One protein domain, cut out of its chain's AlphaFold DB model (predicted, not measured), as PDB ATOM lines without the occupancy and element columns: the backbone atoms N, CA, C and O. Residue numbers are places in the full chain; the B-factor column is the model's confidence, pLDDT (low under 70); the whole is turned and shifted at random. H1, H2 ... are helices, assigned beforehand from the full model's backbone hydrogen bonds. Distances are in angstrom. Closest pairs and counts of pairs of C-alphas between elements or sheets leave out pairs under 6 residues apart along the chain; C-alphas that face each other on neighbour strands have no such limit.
ATOM      1  N   TRP A   4     -48.657 -53.480  47.686       80.19
ATOM      2  CA  TRP A   4     -48.047 -52.947  46.466       80.19
ATOM      3  C   TRP A   4     -47.836 -51.431  46.479       80.19
ATOM      4  O   TRP A   4     -46.804 -50.970  46.000       80.19
ATOM      5  N   SER A   5     -48.742 -50.647  47.070       84.38
ATOM      6  CA  SER A   5     -48.569 -49.191  47.156       84.38
ATOM      7  C   SER A   5     -47.344 -48.815  47.995       84.38
ATOM      8  O   SER A   5     -46.605 -47.913  47.619       84.38
ATOM      9  N   TRP A   6     -47.078 -49.542  49.084       87.81
ATOM     10  CA  TRP A   6     -45.894 -49.318  49.920       87.81
ATOM     11  C   TRP A   6     -44.592 -49.701  49.213       87.81
ATOM     12  O   TRP A   6     -43.598 -48.993  49.349       87.81
ATOM     13  N   ILE A   7     -44.607 -50.775  48.418       88.19
ATOM     14  CA  ILE A   7     -43.447 -51.205  47.623       88.19
ATOM     15  C   ILE A   7     -43.103 -50.153  46.560       88.19
ATOM     16  O   ILE A   7     -41.936 -49.797  46.405       88.19
ATOM     17  N   VAL A   8     -44.109 -49.606  45.869       90.56
ATOM     18  CA  VAL A   8     -43.907 -48.547  44.866       90.56
ATOM     19  C   VAL A   8     -43.365 -47.273  45.514       90.56
ATOM     20  O   VAL A   8     -42.401 -46.700  45.010       90.56
ATOM     21  N   ILE A   9     -43.921 -46.854  46.656       90.06
ATOM     22  CA  ILE A   9     -43.427 -45.681  47.393       90.06
ATOM     23  C   ILE A   9     -41.967 -45.887  47.817       90.06
ATOM     24  O   ILE A   9     -41.136 -45.010  47.587       90.06
ATOM     25  N   ALA A  10     -41.631 -47.054  48.375       89.94
ATOM     26  CA  ALA A  10     -40.262 -47.367  48.778       89.94
ATOM     27  C   ALA A  10     -39.287 -47.330  47.587       89.94
ATOM     28  O   ALA A  10     -38.215 -46.735  47.694       89.94
ATOM     29  N   ALA A  11     -39.668 -47.894  46.437       92.75
ATOM     30  CA  ALA A  11     -38.850 -47.864  45.225       92.75
ATOM     31  C   ALA A  11     -38.608 -46.431  44.717       92.75
ATOM     32  O   ALA A  11     -37.477 -46.076  44.385       92.75
ATOM     33  N   VAL A  12     -39.644 -45.586  44.712       94.56
ATOM     34  CA  VAL A  12     -39.529 -44.173  44.315       94.56
ATOM     35  C   VAL A  12     -38.599 -43.408  45.259       94.56
ATOM     36  O   VAL A  12     -37.732 -42.672  44.792       94.56
ATOM     37  N   VAL A  13     -38.711 -43.623  46.573       94.69
ATOM     38  CA  VAL A  13     -37.818 -42.993  47.561       94.69
ATOM     39  C   VAL A  13     -36.362 -43.403  47.327       94.69
ATOM     40  O   VAL A  13     -35.488 -42.538  47.319       94.69
ATOM     41  N   VAL A  14     -36.084 -44.685  47.066       95.25
ATOM     42  CA  VAL A  14     -34.719 -45.159  46.766       95.25
ATOM     43  C   VAL A  14     -34.159 -44.494  45.506       95.25
ATOM     44  O   VAL A  14     -33.011 -44.049  45.514       95.25
ATOM     45  N   ILE A  15     -34.960 -44.362  44.445       95.25
ATOM     46  CA  ILE A  15     -34.539 -43.685  43.207       95.25
ATOM     47  C   ILE A  15     -34.223 -42.208  43.468       95.25
ATOM     48  O   ILE A  15     -33.194 -41.715  43.004       95.25
ATOM     49  N   ILE A  16     -35.060 -41.508  44.240       94.75
ATOM     50  CA  ILE A  16     -34.829 -40.100  44.602       94.75
ATOM     51  C   ILE A  16     -33.534 -39.956  45.408       94.75
ATOM     52  O   ILE A  16     -32.734 -39.067  45.120       94.75
ATOM     53  N   VAL A  17     -33.290 -40.843  46.377       94.56
ATOM     54  CA  VAL A  17     -32.053 -40.835  47.174       94.56
ATOM     55  C   VAL A  17     -30.831 -41.083  46.287       94.56
ATOM     56  O   VAL A  17     -29.848 -40.352  46.391       94.56
ATOM     57  N   LEU A  18     -30.889 -42.055  45.372       94.38
ATOM     58  CA  LEU A  18     -29.796 -42.321  44.433       94.38
ATOM     59  C   LEU A  18     -29.524 -41.122  43.516       94.38
ATOM     60  O   LEU A  18     -28.368 -40.737  43.347       94.38
ATOM     61  N   LEU A  19     -30.569 -40.491  42.975       93.44
ATOM     62  CA  LEU A  19     -30.435 -39.277  42.166       93.44
ATOM     63  C   LEU A  19     -29.820 -38.128  42.969       93.44
ATOM     64  O   LEU A  19     -28.891 -37.483  42.485       93.44
ATOM     65  N   ALA A  20     -30.274 -37.908  44.204       90.25
ATOM     66  CA  ALA A  20     -29.723 -36.878  45.079       90.25
ATOM     67  C   ALA A  20     -28.228 -37.106  45.361       90.25
ATOM     68  O   ALA A  20     -27.441 -36.160  45.305       90.25
ATOM     69  N   VAL A  21     -27.811 -38.357  45.590       92.62
ATOM     70  CA  VAL A  21     -26.397 -38.717  45.780       92.62
ATOM     71  C   VAL A  21     -25.582 -38.457  44.513       92.62
ATOM     72  O   VAL A  21     -24.506 -37.864  44.598       92.62
ATOM     73  N   VAL A  22     -26.080 -38.853  43.338       91.56
ATOM     74  CA  VAL A  22     -25.384 -38.640  42.058       91.56
ATOM     75  C   VAL A  22     -25.232 -37.148  41.757       91.56
ATOM     76  O   VAL A  22     -24.123 -36.697  41.460       91.56
ATOM     77  N   VAL A  23     -26.310 -36.370  41.889       89.81
ATOM     78  CA  VAL A  23     -26.301 -34.916  41.659       89.81
ATOM     79  C   VAL A  23     -25.377 -34.222  42.659       89.81
ATOM     80  O   VAL A  23     -24.515 -33.442  42.254       89.81
ATOM     81  N   GLY A  24     -25.484 -34.552  43.948       87.62
ATOM     82  CA  GLY A  24     -24.628 -33.986  44.991       87.62
ATOM     83  C   GLY A  24     -23.145 -34.301  44.775       87.62
ATOM     84  O   GLY A  24     -22.299 -33.409  44.864       87.62
ATOM     85  N   ALA A  25     -22.813 -35.547  44.422       85.56
ATOM     86  CA  ALA A  25     -21.443 -35.949  44.114       85.56
ATOM     87  C   ALA A  25     -20.903 -35.244  42.859       85.56
ATOM     88  O   ALA A  25     -19.738 -34.843  42.840       85.56
ATOM     89  N   SER A  26     -21.734 -35.070  41.828       83.69
ATOM     90  CA  SER A  26     -21.364 -34.343  40.610       83.69
ATOM     91  C   SER A  26     -21.080 -32.872  40.904       83.69
ATOM     92  O   SER A  26     -20.024 -32.364  40.533       83.69
ATOM     93  N   MET A  27     -21.963 -32.208  41.652       85.06
ATOM     94  CA  MET A  27     -21.815 -30.794  41.999       85.06
ATOM     95  C   MET A  27     -20.570 -30.543  42.861       85.06
ATOM     96  O   MET A  27     -19.832 -29.589  42.630       85.06
ATOM     97  N   MET A  28     -20.282 -31.428  43.823       82.62
ATOM     98  CA  MET A  28     -19.051 -31.348  44.617       82.62
ATOM     99  C   MET A  28     -17.789 -31.548  43.777       82.62
ATOM    100  O   MET A  28     -16.785 -30.882  44.024       82.62
ATOM    101  N   ARG A  29     -17.814 -32.463  42.801       83.00
ATOM    102  CA  ARG A  29     -16.681 -32.674  41.888       83.00
ATOM    103  C   ARG A  29     -16.431 -31.447  41.023       83.00
ATOM    104  O   ARG A  29     -15.289 -31.025  40.912       83.00
ATOM    105  N   GLN A  30     -17.492 -30.857  40.488       83.50
ATOM    106  CA  GLN A  30     -17.392 -29.676  39.643       83.50
ATOM    107  C   GLN A  30     -16.798 -28.485  40.404       83.50
ATOM    108  O   GLN A  30     -15.795 -27.934  39.968       83.50
ATOM    109  N   LYS A  31     -17.303 -28.189  41.609       85.94
ATOM    110  CA  LYS A  31     -16.749 -27.119  42.460       85.94
ATOM    111  C   LYS A  31     -15.278 -27.328  42.823       85.94
ATOM    112  O   LYS A  31     -14.520 -26.372  42.931       85.94
ATOM    113  N   ARG A  32     -14.864 -28.580  43.058       85.06
ATOM    114  CA  ARG A  32     -13.453 -28.902  43.332       85.06
ATOM    115  C   ARG A  32     -12.577 -28.669  42.109       85.06
ATOM    116  O   ARG A  32     -11.485 -28.137  42.259       85.06
ATOM    117  N   SER A  33     -13.062 -29.073  40.940       88.12
ATOM    118  CA  SER A  33     -12.370 -28.857  39.674       88.12
ATOM    119  C   SER A  33     -12.200 -27.369  39.381       88.12
ATOM    120  O   SER A  33     -11.089 -26.925  39.117       88.12
ATOM    121  N   GLU A  34     -13.273 -26.588  39.532       89.69
ATOM    122  CA  GLU A  34     -13.255 -25.130  39.370       89.69
ATOM    123  C   GLU A  34     -12.241 -24.484  40.316       89.69
ATOM    124  O   GLU A  34     -11.368 -23.759  39.853       89.69
ATOM    125  N   ARG A  35     -12.251 -24.844  41.608       90.44
ATOM    126  CA  ARG A  35     -11.262 -24.339  42.571       90.44
ATOM    127  C   ARG A  35      -9.822 -24.674  42.170       90.44
ATOM    128  O   ARG A  35      -8.953 -23.818  42.283       90.44
ATOM    129  N   LEU A  36      -9.550 -25.911  41.745       90.94
ATOM    130  CA  LEU A  36      -8.204 -26.311  41.320       90.94
ATOM    131  C   LEU A  36      -7.773 -25.545  40.070       90.94
ATOM    132  O   LEU A  36      -6.629 -25.113  39.991       90.94
ATOM    133  N   ARG A  37      -8.684 -25.341  39.121       91.00
ATOM    134  CA  ARG A  37      -8.411 -24.571  37.911       91.00
ATOM    135  C   ARG A  37      -8.171 -23.093  38.209       91.00
ATOM    136  O   ARG A  37      -7.249 -22.509  37.660       91.00
ATOM    137  N   GLU A  38      -8.956 -22.499  39.101       89.56
ATOM    138  CA  GLU A  38      -8.759 -21.117  39.555       89.56
ATOM    139  C   GLU A  38      -7.433 -20.943  40.306       89.56
ATOM    140  O   GLU A  38      -6.741 -19.946  40.109       89.56
ATOM    141  N   GLN A  39      -7.067 -21.916  41.146       88.94
ATOM    142  CA  GLN A  39      -5.843 -21.878  41.942       88.94
ATOM    143  C   GLN A  39      -4.591 -22.101  41.091       88.94
ATOM    144  O   GLN A  39      -3.659 -21.312  41.176       88.94
ATOM    145  N   PHE A  40      -4.556 -23.164  40.284       89.88
ATOM    146  CA  PHE A  40      -3.372 -23.536  39.506       89.88
ATOM    147  C   PHE A  40      -3.282 -22.806  38.162       89.88
ATOM    148  O   PHE A  40      -2.193 -22.724  37.595       89.88
ATOM    149  N   GLY A  41      -4.391 -22.252  37.661       89.38
ATOM    150  CA  GLY A  41      -4.426 -21.564  36.373       89.38
ATOM    151  C   GLY A  41      -3.841 -22.455  35.270       89.38
ATOM    152  O   GLY A  41      -4.188 -23.632  35.245       89.38
ATOM    153  N   PRO A  42      -2.906 -21.956  34.441       89.06
ATOM    154  CA  PRO A  42      -2.298 -22.719  33.344       89.06
ATOM    155  C   PRO A  42      -1.633 -24.048  33.745       89.06
ATOM    156  O   PRO A  42      -1.582 -24.990  32.952       89.06
ATOM    157  N   GLU A  43      -1.157 -24.178  34.991       89.69
ATOM    158  CA  GLU A  43      -0.584 -25.444  35.470       89.69
ATOM    159  C   GLU A  43      -1.656 -26.543  35.571       89.69
ATOM    160  O   GLU A  43      -1.331 -27.730  35.497       89.69
ATOM    161  N   TYR A  44      -2.939 -26.183  35.695       91.94
ATOM    162  CA  TYR A  44      -4.033 -27.143  35.610       91.94
ATOM    163  C   TYR A  44      -4.098 -27.770  34.217       91.94
ATOM    164  O   TYR A  44      -4.103 -28.996  34.103       91.94
ATOM    165  N   GLU A  45      -4.120 -26.952  33.163       90.19
ATOM    166  CA  GLU A  45      -4.118 -27.428  31.781       90.19
ATOM    167  C   GLU A  45      -2.882 -28.295  31.491       90.19
ATOM    168  O   GLU A  45      -3.030 -29.408  30.979       90.19
ATOM    169  N   HIS A  46      -1.695 -27.865  31.929       88.81
ATOM    170  CA  HIS A  46      -0.463 -28.649  31.800       88.81
ATOM    171  C   HIS A  46      -0.538 -29.997  32.543       88.81
ATOM    172  O   HIS A  46      -0.149 -31.039  32.009       88.81
ATOM    173  N   ALA A  47      -1.086 -30.025  33.761       91.38
ATOM    174  CA  ALA A  47      -1.272 -31.268  34.509       91.38
ATOM    175  C   ALA A  47      -2.269 -32.215  33.822       91.38
ATOM    176  O   ALA A  47      -2.071 -33.430  33.841       91.38
ATOM    177  N   VAL A  48      -3.329 -31.685  33.200       93.88
ATOM    178  CA  VAL A  48      -4.300 -32.480  32.428       93.88
ATOM    179  C   VAL A  48      -3.649 -33.120  31.210       93.88
ATOM    180  O   VAL A  48      -3.873 -34.312  30.978       93.88
ATOM    181  N   GLU A  49      -2.838 -32.361  30.476       91.44
ATOM    182  CA  GLU A  49      -2.085 -32.853  29.323       91.44
ATOM    183  C   GLU A  49      -1.095 -33.948  29.739       91.44
ATOM    184  O   GLU A  49      -1.151 -35.065  29.219       91.44
ATOM    185  N   LYS A  50      -0.271 -33.683  30.761       90.31
ATOM    186  CA  LYS A  50       0.739 -34.625  31.268       90.31
ATOM    187  C   LYS A  50       0.128 -35.910  31.832       90.31
ATOM    188  O   LYS A  50       0.658 -36.997  31.611       90.31
ATOM    189  N   ALA A  51      -0.980 -35.805  32.565       90.94
ATOM    190  CA  ALA A  51      -1.626 -36.951  33.203       90.94
ATOM    191  C   ALA A  51      -2.587 -37.717  32.272       90.94
ATOM    192  O   ALA A  51      -3.125 -38.754  32.672       90.94
ATOM    193  N   GLY A  52      -2.847 -37.212  31.059       90.75
ATOM    194  CA  GLY A  52      -3.750 -37.830  30.083       90.75
ATOM    195  C   GLY A  52      -5.225 -37.822  30.500       90.75
ATOM    196  O   GLY A  52      -6.018 -38.630  30.013       90.75
ATOM    197  N   GLY A  53      -5.613 -36.948  31.433       91.50
ATOM    198  CA  GLY A  53      -7.004 -36.840  31.855       91.50
ATOM    199  C   GLY A  53      -7.239 -36.080  33.155       91.50
ATOM    200  O   GLY A  53      -6.495 -36.185  34.131       91.50
ATOM    201  N   GLN A  54      -8.385 -35.402  33.201       91.12
ATOM    202  CA  GLN A  54      -8.799 -34.526  34.297       91.12
ATOM    203  C   GLN A  54      -8.741 -35.183  35.683       91.12
ATOM    204  O   GLN A  54      -8.178 -34.630  36.621       91.12
ATOM    205  N   ARG A  55      -9.275 -36.403  35.830       90.25
ATOM    206  CA  ARG A  55      -9.280 -37.089  37.134       90.25
ATOM    207  C   ARG A  55      -7.883 -37.427  37.644       90.25
ATOM    208  O   ARG A  55      -7.711 -37.539  38.854       90.25
ATOM    209  N   ALA A  56      -6.933 -37.702  36.755       92.50
ATOM    210  CA  ALA A  56      -5.567 -38.009  37.155       92.50
ATOM    211  C   ALA A  56      -4.842 -36.726  37.576       92.50
ATOM    212  O   ALA A  56      -4.300 -36.694  38.680       92.50
ATOM    213  N   ALA A  57      -4.978 -35.664  36.779       93.31
ATOM    214  CA  ALA A  57      -4.435 -34.341  37.070       93.31
ATOM    215  C   ALA A  57      -4.935 -33.780  38.407       93.31
ATOM    216  O   ALA A  57      -4.137 -33.439  39.272       93.31
ATOM    217  N   GLU A  58      -6.249 -33.774  38.646       93.81
ATOM    218  CA  GLU A  58      -6.809 -33.255  39.901       93.81
ATOM    219  C   GLU A  58      -6.296 -34.018  41.132       93.81
ATOM    220  O   GLU A  58      -6.025 -33.421  42.175       93.81
ATOM    221  N   ARG A  59      -6.128 -35.346  41.036       93.00
ATOM    222  CA  ARG A  59      -5.551 -36.143  42.133       93.00
ATOM    223  C   ARG A  59      -4.094 -35.781  42.392       93.00
ATOM    224  O   ARG A  59      -3.695 -35.746  43.555       93.00
ATOM    225  N   GLU A  60      -3.328 -35.559  41.330       92.25
ATOM    226  CA  GLU A  60      -1.930 -35.154  41.404       92.25
ATOM    227  C   GLU A  60      -1.794 -33.759  42.020       92.25
ATOM    228  O   GLU A  60      -1.088 -33.617  43.013       92.25
ATOM    229  N   LEU A  61      -2.538 -32.763  41.530       93.38
ATOM    230  CA  LEU A  61      -2.539 -31.396  42.070       93.38
ATOM    231  C   LEU A  61      -2.905 -31.374  43.562       93.38
ATOM    232  O   LEU A  61      -2.221 -30.745  44.366       93.38
ATOM    233  N   LEU A  62      -3.907 -32.159  43.975       91.81
ATOM    234  CA  LEU A  62      -4.251 -32.321  45.394       91.81
ATOM    235  C   LEU A  62      -3.154 -33.032  46.199       91.81
ATOM    236  O   LEU A  62      -3.014 -32.821  47.405       91.81
ATOM    237  N   ALA A  63      -2.415 -33.965  45.598       91.38
ATOM    238  CA  ALA A  63      -1.269 -34.588  46.256       91.38
ATOM    239  C   ALA A  63      -0.124 -33.581  46.438       91.38
ATOM    240  O   ALA A  63       0.454 -33.541  47.525       91.38
ATOM    241  N   ARG A  64       0.130 -32.734  45.431       90.75
ATOM    242  CA  ARG A  64       1.106 -31.636  45.484       90.75
ATOM    243  C   ARG A  64       0.754 -30.639  46.584       90.75
ATOM    244  O   ARG A  64       1.574 -30.436  47.468       90.75
ATOM    245  N   GLU A  65      -0.484 -30.143  46.637       90.00
ATOM    246  CA  GLU A  65      -0.948 -29.228  47.698       90.00
ATOM    247  C   GLU A  65      -0.766 -29.848  49.098       90.00
ATOM    248  O   GLU A  65      -0.269 -29.217  50.027       90.00
ATOM    249  N   ARG A  66      -1.093 -31.136  49.270       89.88
ATOM    250  CA  ARG A  66      -0.889 -31.840  50.551       89.88
ATOM    251  C   ARG A  66       0.578 -32.036  50.924       89.88
ATOM    252  O   ARG A  66       0.875 -32.103  52.117       89.88
ATOM    253  N   LYS A  67       1.469 -32.213  49.947       89.31
ATOM    254  CA  LYS A  67       2.920 -32.285  50.173       89.31
ATOM    255  C   LYS A  67       3.445 -30.902  50.548       89.31
ATOM    256  O   LYS A  67       4.134 -30.779  51.555       89.31
ATOM    257  N   HIS A  68       3.041 -29.887  49.791       88.62
ATOM    258  CA  HIS A  68       3.398 -28.489  49.984       88.62
ATOM    259  C   HIS A  68       2.998 -27.965  51.366       88.62
ATOM    260  O   HIS A  68       3.848 -27.447  52.076       88.62
ATOM    261  N   ASN A  69       1.781 -28.255  51.834       87.44
ATOM    262  CA  ASN A  69       1.308 -27.866  53.172       87.44
ATOM    263  C   ASN A  69       2.145 -28.428  54.343       87.44
ATOM    264  O   ASN A  69       1.951 -28.034  55.491       87.44
ATOM    265  N   LYS A  70       3.039 -29.393  54.088       90.00
ATOM    266  CA  LYS A  70       3.978 -29.932  55.086       90.00
ATOM    267  C   LYS A  70       5.348 -29.253  55.033       90.00
ATOM    268  O   LYS A  70       6.163 -29.482  55.927       90.00
TER     269      LYS A  70
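What this domain is: This is residues 4 to 70 of the 227 residues of an uncharacterized protein of Mycolicibacterium peregrinum (UniProt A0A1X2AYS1). One long straight helix, H1, ends in a small head; its residues 4 to 28 stick out from the head as a long arm and make most of the length. In the head, H2 and H3 pack on each other at a steep tilt beside the last turns of H1, and residues 63 to 70 stick out as a second, shorter arm. The printed part has 67 residues, with three named helices in the order H1, H2, H3 and no named strand; the class is all helix. The whole is extended, with a radius of gyration of the C-alphas of 18.3 A and spans of 56 by 26 by 17 A.

Where its parts are: Find C-alpha 4 at (-48.047, -52.947, 46.466); from there H1, residues 4 to 40, runs 53.9 A to C-alpha 40 at (-3.372, -23.536, 39.506). After Gly 41, look for H2, residues 42 to 51, which measures 14.2 A from first to last C-alpha. After Gly 52 and Gly 53 comes H3, residues 54 to 68, which runs 20.8 A and ends with C-alpha 68 at (3.398, -28.489, 49.984).

How they stand to each other: Start at the last turns of H1 and look across to H3: the two only just touch, with 3 pairs of C-alphas within 8 A. They touch with residues 33 to 36 of H1 and residues 58 to 61 of H3 alone, and their closest C-alphas, those of Ser 33 and Glu 58, are 7.1 A apart. H1 and H3 run the same way at a steep tilt of 60 degrees. H1 and H2 are close but not clearly touching; their closest C-alphas, those of Arg 37 and Tyr 44, are 5.6 A apart. They run opposite ways at a steep tilt of 64 degrees. Then compare H2 with H3: they touch, with 13 pairs of C-alphas within 8 A, the closest being those of Val 48 and Ala 57 at 5.0 A. They run opposite ways at a steep tilt of 65 degrees. In H1, H2 and H3, every backbone O i to N i+4 pair is within hydrogen-bond range.

The domain as a whole: The two C-alphas farthest apart are those of Trp 4 and Lys 70, 57.5 A. Without the stretches that stand free, residues 4 to 28 and 63 to 70, you will find a body of 34 residues spanning 21 by 18 by 13 A, with a radius of gyration of 8.3 A. The printed part has no cut, and the links from H1 to H2 and from H2 to H3 are both tight. Read the B-factor column for the model's confidence: the mean pLDDT of the printed part is 90.1, and no printed residue is under 70.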